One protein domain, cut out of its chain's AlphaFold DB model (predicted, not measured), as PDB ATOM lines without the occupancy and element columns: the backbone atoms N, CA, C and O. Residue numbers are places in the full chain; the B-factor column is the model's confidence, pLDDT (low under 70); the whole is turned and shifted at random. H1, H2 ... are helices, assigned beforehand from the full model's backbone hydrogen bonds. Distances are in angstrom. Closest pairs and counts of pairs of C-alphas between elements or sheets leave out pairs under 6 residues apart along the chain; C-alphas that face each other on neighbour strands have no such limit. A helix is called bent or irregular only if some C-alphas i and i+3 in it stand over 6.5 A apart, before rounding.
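What this domain is: This is residues 4 to 43 of the 137 residues of the protein "solute carrier family 22 member 24-like" of Thamnophis sirtalis (UniProt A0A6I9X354). One long helix, H2, makes most of the length, and a tight link of 5 residues leads from its first end out to a short helix, H1, which sticks out alone and does not fold back on H2. The 40 printed residues hold two named helices, H1 then H2, and no named strand: the class is all helix. The whole is extended, a rod with a radius of gyration of the C-alphas of 16.8 A and spans of 53 by 20 by 7 A.

How they stand to each other: Look first at H2, residues 15 to 41, where 21 of 23 O i to N i+4 pairs are within hydrogen-bond range. It is neither bent nor irregular, but only just: C-alphas 24 and 27 are 6.1 A apart. H1, residues 4 to 9, has every such pair within range. H1 and H2 are apart, joined by a tight link of 5 residues.

Where its parts are: Find C-alpha 15 at (-44.983, 18.067, 55.113); from there H2 runs 38.5 A to C-alpha 41 at (-39.562, 50.280, 34.755). H1 begins at C-alpha 4, (-67.106, 13.758, 52.132), and measures 8.7 A.

The domain as a whole: The C-alphas farthest apart, those of Glu 5 and Gly 43, are 53.0 A apart. The printed part has no cut. Its mean pLDDT is 77.6, and residues 4 to 13 and 39 to 43 are under 70.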
ATOM      1  N   THR A   4     -67.612  13.106  50.918       68.06
ATOM      2  CA  THR A   4     -67.106  13.758  52.132       68.06
ATOM      3  C   THR A   4     -66.018  12.979  52.885       68.06
ATOM      4  O   THR A   4     -65.070  13.611  53.333       68.06
ATOM      5  N   GLU A   5     -66.072  11.643  52.968       65.81
ATOM      6  CA  GLU A   5     -64.999  10.832  53.597       65.81
ATOM      7  C   GLU A   5     -63.713  10.837  52.759       65.81
ATOM      8  O   GLU A   5     -62.607  10.831  53.292       65.81
ATOM      9  N   ILE A   6     -63.848  10.883  51.429       66.75
ATOM     10  CA  ILE A   6     -62.704  10.957  50.512       66.75
ATOM     11  C   ILE A   6     -62.014  12.319  50.667       66.75
ATOM     12  O   ILE A   6     -60.791  12.385  50.738       66.75
ATOM     13  N   LEU A   7     -62.792  13.400  50.779       61.31
ATOM     14  CA  LEU A   7     -62.290  14.755  51.033       61.31
ATOM     15  C   LEU A   7     -61.565  14.886  52.378       61.31
ATOM     16  O   LEU A   7     -60.543  15.566  52.447       61.31
ATOM     17  N   GLU A   8     -62.052  14.220  53.422       62.47
ATOM     18  CA  GLU A   8     -61.400  14.199  54.736       62.47
ATOM     19  C   GLU A   8     -60.092  13.383  54.711       62.47
ATOM     20  O   GLU A   8     -59.113  13.758  55.353       62.47
ATOM     21  N   HIS A   9     -60.018  12.332  53.882       57.41
ATOM     22  CA  HIS A   9     -58.818  11.502  53.708       57.41
ATOM     23  C   HIS A   9     -57.733  12.142  52.821       57.41
ATOM     24  O   HIS A   9     -56.543  11.936  53.054       57.41
ATOM     25  N   VAL A  10     -58.112  12.975  51.842       61.56
ATOM     26  CA  VAL A  10     -57.177  13.894  51.153       61.56
ATOM     27  C   VAL A  10     -56.784  15.073  52.076       61.56
ATOM     28  O   VAL A  10     -55.808  15.779  51.822       61.56
ATOM     29  N   GLY A  11     -57.513  15.255  53.183       64.69
ATOM     30  CA  GLY A  11     -57.471  16.361  54.143       64.69
ATOM     31  C   GLY A  11     -56.257  16.447  55.072       64.69
ATOM     32  O   GLY A  11     -56.361  17.003  56.162       64.69
ATOM     33  N   SER A  12     -55.081  15.986  54.659       59.56
ATOM     34  CA  SER A  12     -53.844  16.367  55.339       59.56
ATOM     35  C   SER A  12     -52.745  16.569  54.312       59.56
ATOM     36  O   SER A  12     -52.103  15.620  53.868       59.56
ATOM     37  N   MET A  13     -52.535  17.830  53.914       64.50
ATOM     38  CA  MET A  13     -51.333  18.210  53.176       64.50
ATOM     39  C   MET A  13     -50.124  17.835  54.034       64.50
ATOM     40  O   MET A  13     -49.777  18.523  54.995       64.50
ATOM     41  N   GLY A  14     -49.495  16.707  53.710       75.31
ATOM     42  CA  GLY A  14     -48.306  16.245  54.408       75.31
ATOM     43  C   GLY A  14     -47.167  17.256  54.269       75.31
ATOM     44  O   GLY A  14     -47.144  18.074  53.348       75.31
ATOM     45  N   ARG A  15     -46.159  17.171  55.147       77.19
ATOM     46  CA  ARG A  15     -44.983  18.067  55.113       77.19
ATOM     47  C   ARG A  15     -44.344  18.147  53.724       77.19
ATOM     48  O   ARG A  15     -43.944  19.220  53.297       77.19
ATOM     49  N   PHE A  16     -44.311  17.027  53.003       77.19
ATOM     50  CA  PHE A  16     -43.777  16.951  51.645       77.19
ATOM     51  C   PHE A  16     -44.609  17.743  50.628       77.19
ATOM     52  O   PHE A  16     -44.049  18.420  49.776       77.19
ATOM     53  N   GLN A  17     -45.938  17.703  50.741       82.44
ATOM     54  CA  GLN A  17     -46.843  18.433  49.857       82.44
ATOM     55  C   GLN A  17     -46.784  19.938  50.134       82.44
ATOM     56  O   GLN A  17     -46.744  20.723  49.196       82.44
ATOM     57  N   ILE A  18     -46.666  20.340  51.404       84.06
ATOM     58  CA  ILE A  18     -46.444  21.744  51.789       84.06
ATOM     59  C   ILE A  18     -45.108  22.253  51.234       84.06
ATOM     60  O   ILE A  18     -45.050  23.329  50.639       84.06
ATOM     61  N   VAL A  19     -44.032  21.469  51.379       87.25
ATOM     62  CA  VAL A  19     -42.722  21.808  50.802       87.25
ATOM     63  C   VAL A  19     -42.821  21.912  49.283       87.25
ATOM     64  O   VAL A  19     -42.356  22.887  48.715       87.25
ATOM     65  N   TYR A  20     -43.486  20.978  48.614       87.25
ATOM     66  CA  TYR A  20     -43.605  20.993  47.157       87.25
ATOM     67  C   TYR A  20     -44.438  22.177  46.639       87.25
ATOM     68  O   TYR A  20     -44.025  22.874  45.717       87.25
ATOM     69  N   VAL A  21     -45.582  22.458  47.271       89.62
ATOM     70  CA  VAL A  21     -46.450  23.594  46.926       89.62
ATOM     71  C   VAL A  21     -45.736  24.921  47.171       89.62
ATOM     72  O   VAL A  21     -45.832  25.813  46.333       89.62
ATOM     73  N   SER A  22     -44.986  25.052  48.269       88.38
ATOM     74  CA  SER A  22     -44.186  26.258  48.525       88.38
ATOM     75  C   SER A  22     -43.032  26.415  47.531       88.38
ATOM     76  O   SER A  22     -42.794  27.509  47.030       88.38
ATOM     77  N   LEU A  23     -42.353  25.326  47.171       91.62
ATOM     78  CA  LEU A  23     -41.243  25.364  46.219       91.62
ATOM     79  C   LEU A  23     -41.715  25.720  44.802       91.62
ATOM     80  O   LEU A  23     -41.004  26.414  44.082       91.62
ATOM     81  N   ILE A  24     -42.935  25.319  44.426       92.06
ATOM     82  CA  ILE A  24     -43.575  25.709  43.160       92.06
ATOM     83  C   ILE A  24     -44.182  27.116  43.224       92.06
ATOM     84  O   ILE A  24     -44.191  27.817  42.214       92.06
ATOM     85  N   SER A  25     -44.671  27.575  44.378       91.00
ATOM     86  CA  SER A  25     -45.246  28.920  44.485       91.00
ATOM     87  C   SER A  25     -44.185  30.021  44.404       91.00
ATOM     88  O   SER A  25     -44.463  31.080  43.844       91.00
ATOM     89  N   ILE A  26     -42.960  29.769  44.877       92.25
ATOM     90  CA  ILE A  26     -41.834  30.716  44.795       92.25
ATOM     91  C   ILE A  26     -41.581  31.226  43.361       92.25
ATOM     92  O   ILE A  26     -41.640  32.441  43.165       92.25
ATOM     93  N   PRO A  27     -41.331  30.379  42.340       91.00
ATOM     94  CA  PRO A  27     -41.104  30.862  40.980       91.00
ATOM     95  C   PRO A  27     -42.338  31.553  40.390       91.00
ATOM     96  O   PRO A  27     -42.183  32.508  39.636       91.00
ATOM     97  N   VAL A  28     -43.556  31.137  40.755       92.50
ATOM     98  CA  VAL A  28     -44.794  31.793  40.298       92.50
ATOM     99  C   VAL A  28     -44.882  33.226  40.827       92.50
ATOM    100  O   VAL A  28     -45.138  34.154  40.061       92.50
ATOM    101  N   LEU A  29     -44.611  33.426  42.120       90.31
ATOM    102  CA  LEU A  29     -44.566  34.754  42.730       90.31
ATOM    103  C   LEU A  29     -43.429  35.597  42.146       90.31
ATOM    104  O   LEU A  29     -43.633  36.765  41.825       90.31
ATOM    105  N   MET A  30     -42.256  34.997  41.935       91.56
ATOM    106  CA  MET A  30     -41.106  35.677  41.339       91.56
ATOM    107  C   MET A  30     -41.394  36.143  39.903       91.56
ATOM    108  O   MET A  30     -41.053  37.268  39.543       91.56
ATOM    109  N   MET A  31     -42.087  35.328  39.101       91.19
ATOM    110  CA  MET A  31     -42.538  35.713  37.760       91.19
ATOM    111  C   MET A  31     -43.556  36.857  37.802       91.19
ATOM    112  O   MET A  31     -43.449  37.789  37.005       91.19
ATOM    113  N   ALA A  32     -44.503  36.844  38.744       85.62
ATOM    114  CA  ALA A  32     -45.446  37.949  38.922       85.62
ATOM    115  C   ALA A  32     -44.728  39.260  39.294       85.62
ATOM    116  O   ALA A  32     -45.012  40.308  38.709       85.62
ATOM    117  N   CYS A  33     -43.747  39.201  40.200       86.88
ATOM    118  CA  CYS A  33     -42.900  40.345  40.536       86.88
ATOM    119  C   CYS A  33     -42.139  40.870  39.313       86.88
ATOM    120  O   CYS A  33     -42.086  42.079  39.110       86.88
ATOM    121  N   HIS A  34     -41.594  39.981  38.478       84.62
ATOM    122  CA  HIS A  34     -40.879  40.369  37.266       84.62
ATOM    123  C   HIS A  34     -41.787  41.096  36.263       84.62
ATOM    124  O   HIS A  34     -41.417  42.148  35.749       84.62
ATOM    125  N   MET A  35     -42.998  40.582  36.023       80.50
ATOM    126  CA  MET A  35     -43.981  41.228  35.142       80.50
ATOM    127  C   MET A  35     -44.406  42.598  35.675       80.50
ATOM    128  O   MET A  35     -44.525  43.561  34.921       80.50
ATOM    129  N   MET A  36     -44.606  42.716  36.987       76.31
ATOM    130  CA  MET A  36     -44.954  43.994  37.599       76.31
ATOM    131  C   MET A  36     -43.801  44.995  37.495       76.31
ATOM    132  O   MET A  36     -44.024  46.138  37.100       76.31
ATOM    133  N   LEU A  37     -42.567  44.559  37.763       79.06
ATOM    134  CA  LEU A  37     -41.386  45.407  37.643       79.06
ATOM    135  C   LEU A  37     -41.224  45.930  36.213       79.06
ATOM    136  O   LEU A  37     -41.024  47.126  36.051       79.06
ATOM    137  N   GLN A  38     -41.419  45.085  35.194       74.69
ATOM    138  CA  GLN A  38     -41.377  45.506  33.789       74.69
ATOM    139  C   GLN A  38     -42.333  46.667  33.485       74.69
ATOM    140  O   GLN A  38     -41.926  47.614  32.817       74.69
ATOM    141  N   ASN A  39     -43.562  46.639  34.011       69.50
ATOM    142  CA  ASN A  39     -44.537  47.715  33.808       69.50
ATOM    143  C   ASN A  39     -44.080  49.040  34.438       69.50
ATOM    144  O   ASN A  39     -44.216  50.094  33.824       69.50
ATOM    145  N   PHE A  40     -43.511  48.994  35.645       65.06
ATOM    146  CA  PHE A  40     -43.055  50.202  36.337       65.06
ATOM    147  C   PHE A  40     -41.734  50.739  35.787       65.06
ATOM    148  O   PHE A  40     -41.519  51.948  35.761       65.06
ATOM    149  N   THR A  41     -40.852  49.865  35.307       66.44
ATOM    150  CA  THR A  41     -39.562  50.280  34.755       66.44
ATOM    151  C   THR A  41     -39.643  50.769  33.313       66.44
ATOM    152  O   THR A  41     -38.821  51.589  32.912       66.44
ATOM    153  N   ALA A  42     -40.618  50.284  32.537       63.44
ATOM    154  CA  ALA A  42     -40.834  50.696  31.150       63.44
ATOM    155  C   ALA A  42     -41.665  51.986  31.018       63.44
ATOM    156  O   ALA A  42     -41.962  52.407  29.902       63.44
ATOM    157  N   GLY A  43     -42.041  52.620  32.133       66.25
ATOM    158  CA  GLY A  43     -42.723  53.908  32.114       66.25
ATOM    159  C   GLY A  43     -41.856  54.978  31.450       66.25
ATOM    160  O   GLY A  43     -40.761  55.289  31.926       66.25
TER     161      GLY A  43